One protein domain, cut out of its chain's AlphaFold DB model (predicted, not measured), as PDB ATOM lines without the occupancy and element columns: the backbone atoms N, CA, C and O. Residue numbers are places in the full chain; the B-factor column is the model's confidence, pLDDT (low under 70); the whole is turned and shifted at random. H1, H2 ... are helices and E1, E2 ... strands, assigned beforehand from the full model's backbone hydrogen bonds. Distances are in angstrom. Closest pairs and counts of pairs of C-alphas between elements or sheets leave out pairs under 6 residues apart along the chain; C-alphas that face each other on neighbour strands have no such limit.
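AT A GLANCE: This is residues 51 to 154 of the 156 residues of the protein "CopG family transcriptional regulator" of Lysobacter enzymogenes (UniProt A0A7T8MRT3). One long helix, H1, packs by its residues 72 to 81 over one face of a small, strongly twisted sheet of three strands, while its other end, residues 51 to 64, sticks out as a free arm; without the stretches that stand free, residues 51 to 64 and 128 to 133, the body spans 37 by 28 by 24 A. The short helix H3 covers the same face, and a small strand pair, E1 and E5, lies past it. The printed part has 104 residues, with named elements in the order H1 E1 E2 E3 H2 E4 H3 E5; the sheet runs E2 - E3 - E4, antiparallel, and the class is mixed, helices and strands. The whole is loose, with a radius of gyration of the C-alphas of 16.8 A and spans of 62 by 29 by 26 A.

HOW THE PARTS SIT: Start with H1, residues 51 to 81, which is on the sheet of E2, residues 102 to 109, E3, residues 119 to 125, and E4, residues 138 to 142, at a height over the sheet of 12.1 A. It runs only just slantwise to the strands, at 33 degrees to E2 on the local plane; look at Cys 80 and Pro 105, their closest C-alphas, 5.3 A apart. E2 bends by 59 degrees at residue 106. In the hairpin of E2 and E3, find N 106 and O 121 within hydrogen-bond range at 2.8 A; between E3 and E4, find N 122 and O 139 at 2.9 A. H2, residues 133 to 136, only grazes the sheet. H3, residues 143 to 149, lies on the same face as H1, over E4 and across the strands at 69 degrees on the local plane. H1 and H3 are close but not clearly touching, with the C-alphas of His 72 and Phe 143 closest at 7.4 A. E1, residues 86 to 88, and E5, residues 150 to 152, are antiparallel neighbours, with N 87 and O 151 at 2.9 A. In H1 and H3 every O i to N i+4 pair is within hydrogen-bond range; H2 is too short for such a pair, and its one O i to N i+3 pair is within range.

IN THESE COORDINATES: Find C-alpha 51 at (108.430, 201.810, 129.285); from there H1 runs 44.5 A to C-alpha 81 at (144.074, 219.996, 148.724). E1 measures 7.0 A, E2 20.6 A, E3 18.9 A, H2 5.6 A, E4 13.4 A and H3 10.1 A. E5, 6.9 A, ends at C-alpha 152, (143.371, 210.578, 158.973).

THE WHOLE: The C-alphas of Val 51 and Ser 130 are the two farthest apart, 62.8 A. The printed part has no cut; its one long link is residues 89 to 101. The pLDDT is under 70 in residues 51 to 58, 91 to 98, 111 to 115 and 129 to 135.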
ATOM      1  N   VAL A  51     107.097 201.635 129.899       51.94
ATOM      2  CA  VAL A  51     108.430 201.810 129.285       51.94
ATOM      3  C   VAL A  51     109.010 203.191 129.608       51.94
ATOM      4  O   VAL A  51     110.221 203.317 129.798       51.94
ATOM      5  N   GLN A  52     108.165 204.221 129.731       53.06
ATOM      6  CA  GLN A  52     108.607 205.556 130.148       53.06
ATOM      7  C   GLN A  52     108.946 205.606 131.641       53.06
ATOM      8  O   GLN A  52     109.959 206.200 132.005       53.06
ATOM      9  N   GLU A  53     108.161 204.936 132.489       51.84
ATOM     10  CA  GLU A  53     108.419 204.864 133.934       51.84
ATOM     11  C   GLU A  53     109.741 204.141 134.237       51.84
ATOM     12  O   GLU A  53     110.586 204.691 134.939       51.84
ATOM     13  N   ASN A  54     110.011 202.994 133.598       56.59
ATOM     14  CA  ASN A  54     111.288 202.282 133.758       56.59
ATOM     15  C   ASN A  54     112.501 203.095 133.270       56.59
ATOM     16  O   ASN A  54     113.576 203.046 133.873       56.59
ATOM     17  N   ALA A  55     112.358 203.853 132.178       59.47
ATOM     18  CA  ALA A  55     113.431 204.711 131.683       59.47
ATOM     19  C   ALA A  55     113.699 205.890 132.633       59.47
ATOM     20  O   ALA A  55     114.861 206.208 132.899       59.47
ATOM     21  N   ALA A  56     112.648 206.504 133.181       62.72
ATOM     22  CA  ALA A  56     112.761 207.585 134.154       62.72
ATOM     23  C   ALA A  56     113.381 207.098 135.473       62.72
ATOM     24  O   ALA A  56     114.323 207.717 135.967       62.72
ATOM     25  N   GLU A  57     112.938 205.960 136.007       65.38
ATOM     26  CA  GLU A  57     113.515 205.358 137.214       65.38
ATOM     27  C   GLU A  57     114.989 204.984 137.017       65.38
ATOM     28  O   GLU A  57     115.831 205.307 137.858       65.38
ATOM     29  N   SER A  58     115.332 204.395 135.869       69.38
ATOM     30  CA  SER A  58     116.718 204.088 135.498       69.38
ATOM     31  C   SER A  58     117.585 205.351 135.401       69.38
ATOM     32  O   SER A  58     118.728 205.368 135.870       69.38
ATOM     33  N   MET A  59     117.054 206.445 134.843       72.00
ATOM     34  CA  MET A  59     117.755 207.732 134.792       72.00
ATOM     35  C   MET A  59     117.946 208.343 136.182       72.00
ATOM     36  O   MET A  59     119.043 208.814 136.483       72.00
ATOM     37  N   VAL A  60     116.926 208.302 137.042       77.00
ATOM     38  CA  VAL A  60     116.999 208.818 138.418       77.00
ATOM     39  C   VAL A  60     118.010 208.024 139.244       77.00
ATOM     40  O   VAL A  60     118.831 208.621 139.940       77.00
ATOM     41  N   GLN A  61     118.018 206.693 139.142       75.31
ATOM     42  CA  GLN A  61     119.015 205.850 139.811       75.31
ATOM     43  C   GLN A  61     120.436 206.156 139.321       75.31
ATOM     44  O   GLN A  61     121.348 206.304 140.133       75.31
ATOM     45  N   ARG A  62     120.627 206.341 138.007       73.12
ATOM     46  CA  ARG A  62     121.925 206.757 137.453       73.12
ATOM     47  C   ARG A  62     122.357 208.125 137.966       73.12
ATOM     48  O   ARG A  62     123.521 208.279 138.313       73.12
ATOM     49  N   GLN A  63     121.455 209.105 138.020       77.88
ATOM     50  CA  GLN A  63     121.766 210.434 138.554       77.88
ATOM     51  C   GLN A  63     122.165 210.379 140.029       77.88
ATOM     52  O   GLN A  63     123.143 211.020 140.402       77.88
ATOM     53  N   LYS A  64     121.460 209.590 140.849       80.25
ATOM     54  CA  LYS A  64     121.820 209.387 142.261       80.25
ATOM     55  C   LYS A  64     123.205 208.758 142.406       80.25
ATOM     56  O   LYS A  64     124.030 209.304 143.129       80.25
ATOM     57  N   ALA A  65     123.491 207.697 141.650       76.25
ATOM     58  CA  ALA A  65     124.804 207.054 141.661       76.25
ATOM     59  C   ALA A  65     125.930 208.020 141.244       76.25
ATOM     60  O   ALA A  65     126.990 208.043 141.863       76.25
ATOM     61  N   TYR A  66     125.695 208.869 140.235       80.06
ATOM     62  CA  TYR A  66     126.655 209.912 139.872       80.06
ATOM     63  C   TYR A  66     126.822 210.952 140.981       80.06
ATOM     64  O   TYR A  66     127.948 211.348 141.261       80.06
ATOM     65  N   ALA A  67     125.738 211.394 141.620       84.38
ATOM     66  CA  ALA A  67     125.808 212.369 142.705       84.38
ATOM     67  C   ALA A  67     126.629 211.845 143.897       84.38
ATOM     68  O   ALA A  67     127.478 212.571 144.410       84.38
ATOM     69  N   GLU A  68     126.437 210.585 144.288       84.69
ATOM     70  CA  GLU A  68     127.238 209.922 145.327       84.69
ATOM     71  C   GLU A  68     128.715 209.824 144.922       84.69
ATOM     72  O   GLU A  68     129.607 210.184 145.690       84.69
ATOM     73  N   GLN A  69     128.993 209.430 143.678       84.69
ATOM     74  CA  GLN A  69     130.359 209.366 143.161       84.69
ATOM     75  C   GLN A  69     131.037 210.747 143.147       84.69
ATOM     76  O   GLN A  69     132.208 210.860 143.514       84.69
ATOM     77  N   TYR A  70     130.304 211.804 142.785       87.94
ATOM     78  CA  TYR A  70     130.784 213.185 142.855       87.94
ATOM     79  C   TYR A  70     131.080 213.622 144.291       87.94
ATOM     80  O   TYR A  70     132.078 214.305 144.514       87.94
ATOM     81  N   GLN A  71     130.262 213.219 145.268       90.81
ATOM     82  CA  GLN A  71     130.531 213.496 146.682       90.81
ATOM     83  C   GLN A  71     131.818 212.810 147.148       90.81
ATOM     84  O   GLN A  71     132.669 213.463 147.751       90.81
ATOM     85  N   HIS A  72     132.014 211.536 146.806       92.00
ATOM     86  CA  HIS A  72     133.247 210.819 147.137       92.00
ATOM     87  C   HIS A  72     134.475 211.449 146.460       92.00
ATOM     88  O   HIS A  72     135.513 211.623 147.094       92.00
ATOM     89  N   ALA A  73     134.362 211.851 145.191       91.50
ATOM     90  CA  ALA A  73     135.438 212.537 144.475       91.50
ATOM     91  C   ALA A  73     135.774 213.894 145.102       91.50
ATOM     92  O   ALA A  73     136.949 214.244 145.219       91.50
ATOM     93  N   HIS A  74     134.758 214.631 145.554       94.12
ATOM     94  CA  HIS A  74     134.948 215.883 146.272       94.12
ATOM     95  C   HIS A  74     135.671 215.671 147.608       94.12
ATOM     96  O   HIS A  74     136.591 216.422 147.921       94.12
ATOM     97  N   GLU A  75     135.323 214.621 148.356       94.88
ATOM     98  CA  GLU A  75     136.001 214.272 149.611       94.88
ATOM     99  C   GLU A  75     137.488 213.950 149.379       94.88
ATOM    100  O   GLU A  75     138.350 214.464 150.093       94.88
ATOM    101  N   ILE A  76     137.818 213.181 148.332       94.31
ATOM    102  CA  ILE A  76     139.223 212.911 147.986       94.31
ATOM    103  C   ILE A  76     139.938 214.192 147.545       94.31
ATOM    104  O   ILE A  76     141.084 214.418 147.934       94.31
ATOM    105  N   ALA A  77     139.289 215.039 146.743       94.81
ATOM    106  CA  ALA A  77     139.867 216.305 146.299       94.81
ATOM    107  C   ALA A  77     140.199 217.225 147.486       94.81
ATOM    108  O   ALA A  77     141.282 217.811 147.512       94.81
ATOM    109  N   ASP A  78     139.320 217.291 148.487       95.50
ATOM    110  CA  ASP A  78     139.567 218.020 149.733       95.50
ATOM    111  C   ASP A  78     140.763 217.435 150.507       95.50
ATOM    112  O   ASP A  78     141.654 218.175 150.931       95.50
ATOM    113  N   TRP A  79     140.866 216.103 150.619       95.25
ATOM    114  CA  TRP A  79     142.042 215.459 151.222       95.25
ATOM    115  C   TRP A  79     143.343 215.825 150.503       95.25
ATOM    116  O   TRP A  79     144.334 216.152 151.161       95.25
ATOM    117  N   CYS A  80     143.342 215.799 149.168       93.81
ATOM    118  CA  CYS A  80     144.491 216.186 148.351       93.81
ATOM    119  C   CYS A  80     144.856 217.661 148.572       93.81
ATOM    120  O   CYS A  80     146.022 217.984 148.793       93.81
ATOM    121  N   GLN A  81     143.865 218.558 148.558       94.75
ATOM    122  CA  GLN A  81     144.074 219.996 148.724       94.75
ATOM    123  C   GLN A  81     144.665 220.335 150.098       94.75
ATOM    124  O   GLN A  81     145.559 221.177 150.202       94.75
ATOM    125  N   ARG A  82     144.205 219.656 151.152       93.31
ATOM    126  CA  ARG A  82     144.702 219.846 152.522       93.31
ATOM    127  C   ARG A  82     145.991 219.081 152.825       93.31
ATOM    128  O   ARG A  82     146.497 219.196 153.938       93.31
ATOM    129  N   ASN A  83     146.531 218.312 151.873       89.69
ATOM    130  CA  ASN A  83     147.624 217.360 152.106       89.69
ATOM    131  C   ASN A  83     147.351 216.454 153.321       89.69
ATOM    132  O   ASN A  83     148.233 216.219 154.153       89.69
ATOM    133  N   ALA A  84     146.111 215.971 153.440       92.12
ATOM    134  CA  ALA A  84     145.696 215.128 154.548       92.12
ATOM    135  C   ALA A  84     146.561 213.861 154.596       92.12
ATOM    136  O   ALA A  84     146.798 213.194 153.586       92.12
ATOM    137  N   MET A  85     147.053 213.530 155.786       91.38
ATOM    138  CA  MET A  85     147.913 212.374 155.985       91.38
ATOM    139  C   MET A  85     147.091 211.228 156.551       91.38
ATOM    140  O   MET A  85     146.339 211.414 157.497       91.38
ATOM    141  N   PHE A  86     147.256 210.037 155.999       92.06
ATOM    142  CA  PHE A  86     146.535 208.843 156.410       92.06
ATOM    143  C   PHE A  86     147.496 207.745 156.840       92.06
ATOM    144  O   PHE A  86     148.599 207.600 156.308       92.06
ATOM    145  N   THR A  87     147.049 206.929 157.784       89.50
ATOM    146  CA  THR A  87     147.727 205.696 158.181       89.50
ATOM    147  C   THR A  87     146.720 204.566 158.341       89.50
ATOM    148  O   THR A  87     145.518 204.814 158.442       89.50
ATOM    149  N   ALA A  88     147.185 203.320 158.326       87.69
ATOM    150  CA  ALA A  88     146.313 202.174 158.542       87.69
ATOM    151  C   ALA A  88     145.731 202.198 159.968       87.69
ATOM    152  O   ALA A  88     146.447 202.481 160.932       87.69
ATOM    153  N   LYS A  89     144.442 201.877 160.115       86.88
ATOM    154  CA  LYS A  89     143.798 201.758 161.430       86.88
ATOM    155  C   LYS A  89     144.446 200.638 162.263       86.88
ATOM    156  O   LYS A  89     144.744 199.571 161.713       86.88
ATOM    157  N   PRO A  90     144.610 200.828 163.586       73.62
ATOM    158  CA  PRO A  90     145.019 199.748 164.478       73.62
ATOM    159  C   PRO A  90     143.919 198.667 164.503       73.62
ATOM    160  O   PRO A  90     142.748 198.997 164.650       73.62
ATOM    161  N   ASN A  91     144.294 197.389 164.360       63.53
ATOM    162  CA  ASN A  91     143.433 196.181 164.375       63.53
ATOM    163  C   ASN A  91     142.738 195.712 163.085       63.53
ATOM    164  O   ASN A  91     141.846 194.866 163.154       63.53
ATOM    165  N   ASN A  92     143.207 196.086 161.898       53.53
ATOM    166  CA  ASN A  92     142.854 195.309 160.704       53.53
ATOM    167  C   ASN A  92     143.762 194.077 160.599       53.53
ATOM    168  O   ASN A  92     144.769 194.090 159.899       53.53
ATOM    169  N   GLY A  93     143.416 193.027 161.356       44.59
ATOM    170  CA  GLY A  93     144.159 191.770 161.544       44.59
ATOM    171  C   GLY A  93     144.357 190.897 160.296       44.59
ATOM    172  O   GLY A  93     144.517 189.687 160.416       44.59
ATOM    173  N   THR A  94     144.342 191.476 159.095       52.47
ATOM    174  CA  THR A  94     144.618 190.779 157.838       52.47
ATOM    175  C   THR A  94     145.779 191.471 157.118       52.47
ATOM    176  O   THR A  94     145.653 192.648 156.763       52.47
ATOM    177  N   PRO A  95     146.900 190.771 156.861       49.19
ATOM    178  CA  PRO A  95     147.971 191.293 156.018       49.19
ATOM    179  C   PRO A  95     147.414 191.760 154.662       49.19
ATOM    180  O   PRO A  95     146.665 191.029 154.016       49.19
ATOM    181  N   GLY A  96     147.754 192.982 154.236       58.59
ATOM    182  CA  GLY A  96     147.454 193.498 152.890       58.59
ATOM    183  C   GLY A  96     146.188 194.354 152.722       58.59
ATOM    184  O   GLY A  96     145.991 194.905 151.637       58.59
ATOM    185  N   ARG A  97     145.351 194.518 153.760       61.72
ATOM    186  CA  ARG A  97     144.093 195.291 153.657       61.72
ATOM    187  C   ARG A  97     144.239 196.799 153.904       61.72
ATOM    188  O   ARG A  97     143.418 197.568 153.424       61.72
ATOM    189  N   GLY A  98     145.312 197.237 154.562       59.66
ATOM    190  CA  GLY A  98     145.663 198.653 154.725       59.66
ATOM    191  C   GLY A  98     146.980 198.999 154.038       59.66
ATOM    192  O   GLY A  98     147.870 198.155 153.925       59.66
ATOM    193  N   VAL A  99     147.120 200.250 153.596       74.25
ATOM    194  CA  VAL A  99     148.413 200.762 153.135       74.25
ATOM    195  C   VAL A  99     149.243 201.131 154.363       74.25
ATOM    196  O   VAL A  99     148.866 202.003 155.145       74.25
ATOM    197  N   HIS A 100     150.367 200.446 154.558       75.69
ATOM    198  CA  HIS A 100     151.215 200.662 155.726       75.69
ATOM    199  C   HIS A 100     151.932 202.023 155.692       75.69
ATOM    200  O   HIS A 100     152.159 202.621 154.640       75.69
ATOM    201  N   GLY A 101     152.294 202.512 156.879       79.94
ATOM    202  CA  GLY A 101     153.002 203.778 157.062       79.94
ATOM    203  C   GLY A 101     152.122 205.017 156.878       79.94
ATOM    204  O   GLY A 101     150.911 204.979 157.109       79.94
ATOM    205  N   ARG A 102     152.765 206.138 156.540       86.94
ATOM    206  CA  ARG A 102     152.115 207.432 156.302       86.94
ATOM    207  C   ARG A 102     151.892 207.599 154.810       86.94
ATOM    208  O   ARG A 102     152.815 207.400 154.026       86.94
ATOM    209  N   ASN A 103     150.684 207.968 154.424       89.25
ATOM    210  CA  ASN A 103     150.287 208.077 153.029       89.25
ATOM    211  C   ASN A 103     149.540 209.387 152.815       89.25
ATOM    212  O   ASN A 103     148.796 209.824 153.689       89.25
ATOM    213  N   VAL A 104     149.742 210.012 151.662       91.56
ATOM    214  CA  VAL A 104     149.075 211.267 151.299       91.56
ATOM    215  C   VAL A 104     148.296 211.028 150.011       91.56
ATOM    216  O   VAL A 104     148.922 210.653 149.014       91.56
ATOM    217  N   PRO A 105     146.961 211.194 150.002       94.00
ATOM    218  CA  PRO A 105     146.180 211.208 148.775       94.00
ATOM    219  C   PRO A 105     146.707 212.292 147.833       94.00
ATOM    220  O   PRO A 105     146.929 213.430 148.240       94.00
ATOM    221  N   VAL A 106     146.947 211.919 146.581       94.06
ATOM    222  CA  VAL A 106     147.447 212.817 145.526       94.06
ATOM    223  C   VAL A 106     146.478 212.926 144.353       94.06
ATOM    224  O   VAL A 106     146.651 213.783 143.492       94.06
ATOM    225  N   GLY A 107     145.452 212.077 144.311       93.81
ATOM    226  CA  GLY A 107     144.412 212.132 143.298       93.81
ATOM    227  C   GLY A 107     143.412 210.996 143.431       93.81
ATOM    228  O   GLY A 107     143.461 210.195 144.368       93.81
ATOM    229  N   PHE A 108     142.520 210.922 142.453       93.81
ATOM    230  CA  PHE A 108     141.560 209.841 142.309       93.81
ATOM    231  C   PHE A 108     141.413 209.443 140.842       93.81
ATOM    232  O   PHE A 108     141.818 210.177 139.941       93.81
ATOM    233  N   SER A 109     140.834 208.272 140.609       90.44
ATOM    234  CA  SER A 109     140.469 207.792 139.280       90.44
ATOM    235  C   SER A 109     139.160 207.020 139.356       90.44
ATOM    236  O   SER A 109     138.939 206.253 140.288       90.44
ATOM    237  N   ASP A 110     138.301 207.228 138.372       83.62
ATOM    238  CA  ASP A 110     137.051 206.501 138.147       83.62
ATOM    239  C   ASP A 110     137.157 205.497 136.984       83.62
ATOM    240  O   ASP A 110     136.181 204.836 136.638       83.62
ATOM    241  N   SER A 111     138.341 205.375 136.373       68.69
ATOM    242  CA  SER A 111     138.538 204.718 135.076       68.69
ATOM    243  C   SER A 111     139.043 203.277 135.158       68.69
ATOM    244  O   SER A 111     139.305 202.667 134.124       68.69
ATOM    245  N   PHE A 112     139.245 202.735 136.360       60.16
ATOM    246  CA  PHE A 112     139.833 201.403 136.530       60.16
ATOM    247  C   PHE A 112     138.833 200.259 136.361       60.16
ATOM    248  O   PHE A 112     139.272 199.133 136.138       60.16
ATOM    249  N   ASP A 113     137.524 200.524 136.427       64.56
ATOM    250  CA  ASP A 113     136.530 199.458 136.346       64.56
ATOM    251  C   ASP A 113     135.209 199.876 135.689       64.56
ATOM    252  O   ASP A 113     134.820 201.047 135.697       64.56
ATOM    253  N   ARG A 114     134.484 198.894 135.139       62.72
ATOM    254  CA  ARG A 114     133.139 199.107 134.562       62.72
ATOM    255  C   ARG A 114     132.093 199.439 135.627       62.72
ATOM    256  O   ARG A 114     131.063 200.032 135.301       62.72
ATOM    257  N   ASP A 115     132.399 199.121 136.880       67.88
ATOM    258  CA  ASP A 115     131.511 199.265 138.033       67.88
ATOM    259  C   ASP A 115     131.500 200.682 138.627       67.88
ATOM    260  O   ASP A 115     130.862 200.921 139.649       67.88
ATOM    261  N   ARG A 116     132.162 201.654 137.973       71.75
ATOM    262  CA  ARG A 116     132.219 203.071 138.397       71.75
ATOM    263  C   ARG A 116     132.787 203.263 139.805       71.75
ATOM    264  O   ARG A 116     132.507 204.255 140.479       71.75
ATOM    265  N   THR A 117     133.603 202.315 140.245       82.38
ATOM    266  CA  THR A 117     134.297 202.394 141.521       82.38
ATOM    267  C   THR A 117     135.311 203.528 141.465       82.38
ATOM    268  O   THR A 117     136.156 203.592 140.574       82.38
ATOM    269  N   LEU A 118     135.227 204.431 142.437       90.00
ATOM    270  CA  LEU A 118     136.201 205.494 142.610       90.00
ATOM    271  C   LEU A 118     137.417 204.957 143.367       90.00
ATOM    272  O   LEU A 118     137.269 204.319 144.412       90.00
ATOM    273  N   TYR A 119     138.612 205.242 142.867       92.06
ATOM    274  CA  TYR A 119     139.876 204.830 143.462       92.06
ATOM    275  C   TYR A 119     140.636 206.032 144.003       92.06
ATOM    276  O   TYR A 119     140.761 207.051 143.330       92.06
ATOM    277  N   VAL A 120     141.191 205.883 145.202       93.31
ATOM    278  CA  VAL A 120     142.126 206.819 145.825       93.31
ATOM    279  C   VAL A 120     143.536 206.468 145.367       93.31
ATOM    280  O   VAL A 120     143.968 205.319 145.488       93.31
ATOM    281  N   ILE A 121     144.263 207.469 144.873       93.25
ATOM    282  CA  ILE A 121     145.684 207.370 144.543       93.25
ATOM    283  C   ILE A 121     146.456 208.073 145.651       93.25
ATOM    284  O   ILE A 121     146.255 209.265 145.892       93.25
ATOM    285  N   ALA A 122     147.348 207.353 146.322       92.38
ATOM    286  CA  ALA A 122     148.111 207.883 147.441       92.38
ATOM    287  C   ALA A 122     149.606 207.637 147.280       92.38
ATOM    288  O   ALA A 122     150.041 206.568 146.857       92.38
ATOM    289  N   ARG A 123     150.405 208.629 147.668       90.25
ATOM    290  CA  ARG A 123     151.860 208.523 147.723       90.25
ATOM    291  C   ARG A 123     152.299 208.086 149.112       90.25
ATOM    292  O   ARG A 123     151.856 208.658 150.112       90.25
ATOM    293  N   HIS A 124     153.209 207.119 149.158       86.81
ATOM    294  CA  HIS A 124     153.870 206.735 150.397       86.81
ATOM    295  C   HIS A 124     154.817 207.835 150.884       86.81
ATOM    296  O   HIS A 124     155.596 208.384 150.104       86.81
ATOM    297  N   MET A 125     154.782 208.132 152.180       83.31
ATOM    298  CA  MET A 125     155.707 209.050 152.836       83.31
ATOM    299  C   MET A 125     156.689 208.237 153.688       83.31
ATOM    300  O   MET A 125     156.366 207.906 154.835       83.31
ATOM    301  N   PRO A 126     157.876 207.898 153.150       76.19
ATOM    302  CA  PRO A 126     158.880 207.175 153.915       76.19
ATOM    303  C   PRO A 126     159.377 208.032 155.083       76.19
ATOM    304  O   PRO A 126     159.422 209.261 155.005       76.19
ATOM    305  N   ALA A 127     159.799 207.375 156.167       71.88
ATOM    306  CA  ALA A 127     160.373 208.057 157.330       71.88
ATOM    307  C   ALA A 127     161.655 208.839 156.985       71.88
ATOM    308  O   ALA A 127     161.956 209.842 157.628       71.88
ATOM    309  N   TYR A 128     162.377 208.403 155.946       71.62
ATOM    310  CA  TYR A 128     163.599 209.032 155.455       71.62
ATOM    311  C   TYR A 128     163.458 209.341 153.953       71.62
ATOM    312  O   TYR A 128     163.339 208.408 153.159       71.62
ATOM    313  N   PRO A 129     163.493 210.621 153.528       62.88
ATOM    314  CA  PRO A 129     163.295 211.014 152.124       62.88
ATOM    315  C   PRO A 129     164.396 210.541 151.160       62.88
ATOM    316  O   PRO A 129     164.241 210.642 149.945       62.88
ATOM    317  N   SER A 130     165.532 210.084 151.691       60.38
ATOM    318  CA  SER A 130     166.773 209.820 150.957       60.38
ATOM    319  C   SER A 130     166.900 208.404 150.381       60.38
ATOM    320  O   SER A 130     167.901 208.121 149.727       60.38
ATOM    321  N   TYR A 131     165.922 207.516 150.584       51.97
ATOM    322  CA  TYR A 131     166.006 206.120 150.138       51.97
ATOM    323  C   TYR A 131     165.070 205.797 148.959       51.97
ATOM    324  O   TYR A 131     163.850 205.824 149.079       51.97
ATOM    325  N   GLY A 132     165.681 205.411 147.831       61.91
ATOM    326  CA  GLY A 132     165.106 204.475 146.856       61.91
ATOM    327  C   GLY A 132     164.032 204.984 145.885       61.91
ATOM    328  O   GLY A 132     163.748 206.175 145.740       61.91
ATOM    329  N   THR A 133     163.451 204.024 145.164       65.31
ATOM    330  CA  THR A 133     162.312 204.193 144.246       65.31
ATOM    331  C   THR A 133     160.991 204.454 144.974       65.31
ATOM    332  O   THR A 133     160.007 204.802 144.326       65.31
ATOM    333  N   ASP A 134     160.970 204.346 146.306       64.62
ATOM    334  CA  ASP A 134     159.775 204.462 147.152       64.62
ATOM    335  C   ASP A 134     159.079 205.821 147.028       64.62
ATOM    336  O   ASP A 134     157.856 205.899 147.101       64.62
ATOM    337  N   ARG A 135     159.826 206.893 146.727       65.56
ATOM    338  CA  ARG A 135     159.254 208.225 146.436       65.56
ATOM    339  C   ARG A 135     158.327 208.254 145.215       65.56
ATOM    340  O   ARG A 135     157.522 209.173 145.086       65.56
ATOM    341  N   TYR A 136     158.472 207.282 144.314       74.94
ATOM    342  CA  TYR A 136     157.646 207.117 143.117       74.94
ATOM    343  C   TYR A 136     156.576 206.038 143.296       74.94
ATOM    344  O   TYR A 136     155.793 205.799 142.378       74.94
ATOM    345  N   HIS A 137     156.534 205.376 144.454       79.06
ATOM    346  CA  HIS A 137     155.549 204.347 144.723       79.06
ATOM    347  C   HIS A 137     154.188 204.985 145.028       79.06
ATOM    348  O   HIS A 137     154.042 205.782 145.961       79.06
ATOM    349  N   LEU A 138     153.194 204.624 144.218       87.19
ATOM    350  CA  LEU A 138     151.807 205.037 144.384       87.19
ATOM    351  C   LEU A 138     150.961 203.822 144.740       87.19
ATOM    352  O   LEU A 138     151.010 202.790 144.072       87.19
ATOM    353  N   TYR A 139     150.151 203.977 145.775       88.75
ATOM    354  CA  TYR A 139     149.118 203.026 146.132       88.75
ATOM    355  C   TYR A 139     147.804 203.422 145.477       88.75
ATOM    356  O   TYR A 139     147.440 204.598 145.460       88.75
ATOM    357  N   VAL A 140     147.084 202.420 144.981       90.12
ATOM    358  CA  VAL A 140     145.746 202.574 144.412       90.12
ATOM    359  C   VAL A 140     144.802 201.632 145.155       90.12
ATOM    360  O   VAL A 140     145.070 200.429 145.274       90.12
ATOM    361  N   ARG A 141     143.725 202.187 145.711       89.75
ATOM    362  CA  ARG A 141     142.702 201.458 146.481       89.75
ATOM    363  C   ARG A 141     141.325 202.036 146.211       89.75
ATOM    364  O   ARG A 141     141.228 203.220 145.908       89.75
ATOM    365  N   SER A 142     140.276 201.226 146.320       90.88
ATOM    366  CA  SER A 142     138.918 201.762 146.198       90.88
ATOM    367  C   SER A 142     138.622 202.744 147.337       90.88
ATOM    368  O   SER A 142     139.198 202.653 148.426       90.88
ATOM    369  N   PHE A 143     137.720 203.693 147.098       91.75
ATOM    370  CA  PHE A 143     137.304 204.672 148.099       91.75
ATOM    371  C   PHE A 143     136.768 204.001 149.370       91.75
ATOM    372  O   PHE A 143     137.142 204.391 150.477       91.75
ATOM    373  N   GLN A 144     135.962 202.946 149.214       90.00
ATOM    374  CA  GLN A 144     135.399 202.220 150.349       90.00
ATOM    375  C   GLN A 144     136.490 201.537 151.179       90.00
ATOM    376  O   GLN A 144     136.561 201.751 152.386       90.00
ATOM    377  N   GLU A 145     137.410 200.804 150.541       89.62
ATOM    378  CA  GLU A 145     138.539 200.197 151.256       89.62
ATOM    379  C   GLU A 145     139.394 201.256 151.957       89.62
ATOM    380  O   GLU A 145     139.835 201.058 153.089       89.62
ATOM    381  N   TRP A 146     139.618 202.407 151.322       91.31
ATOM    382  CA  TRP A 146     140.351 203.494 151.958       91.31
ATOM    383  C   TRP A 146     139.665 203.948 153.251       91.31
ATOM    384  O   TRP A 146     140.313 204.020 154.294       91.31
ATOM    385  N   LYS A 147     138.350 204.191 153.228       91.44
ATOM    386  CA  LYS A 147     137.577 204.584 154.420       91.44
ATOM    387  C   LYS A 147     137.547 203.491 155.488       91.44
ATOM    388  O   LYS A 147     137.608 203.794 156.685       91.44
ATOM    389  N   ASP A 148     137.483 202.232 155.074       89.94
ATOM    390  CA  ASP A 148     137.417 201.087 155.978       89.94
ATOM    391  C   ASP A 148     138.750 200.874 156.699       89.94
ATOM    392  O   ASP A 148     138.771 200.698 157.923       89.94
ATOM    393  N   TYR A 149     139.869 200.975 155.977       89.31
ATOM    394  CA  TYR A 149     141.180 200.558 156.471       89.31
ATOM    395  C   TYR A 149     142.114 201.706 156.871       89.31
ATOM    396  O   TYR A 149     143.054 201.464 157.633       89.31
ATOM    397  N   MET A 150     141.861 202.942 156.431       89.81
ATOM    398  CA  MET A 150     142.716 204.103 156.701       89.81
ATOM    399  C   MET A 150     142.064 205.084 157.681       89.81
ATOM    400  O   MET A 150     140.845 205.237 157.736       89.81
ATOM    401  N   MET A 151     142.887 205.778 158.463       91.00
ATOM    402  CA  MET A 151     142.482 206.878 159.337       91.00
ATOM    403  C   MET A 151     143.331 208.118 159.068       91.00
ATOM    404  O   MET A 151     144.539 208.010 158.852       91.00
ATOM    405  N   GLU A 152     142.693 209.287 159.089       92.06
ATOM    406  CA  GLU A 152     143.371 210.578 158.973       92.06
ATOM    407  C   GLU A 152     144.176 210.852 160.253       92.06
ATOM    408  O   GLU A 152     143.668 210.756 161.373       92.06
ATOM    409  N   VAL A 153     145.450 211.187 160.081       87.31
ATOM    410  CA  VAL A 153     146.360 211.617 161.136       87.31
ATOM    411  C   VAL A 153     146.148 213.111 161.320       87.31
ATOM    412  O   VAL A 153     146.574 213.914 160.490       87.31
ATOM    413  N   ARG A 154     145.485 213.498 162.410       77.19
ATOM    414  CA  ARG A 154     145.384 214.911 162.777       77.19
ATOM    415  C   ARG A 154     146.721 215.365 163.374       77.19
ATOM    416  O   ARG A 154     147.244 214.651 164.234       77.19
TER     417      ARG A 154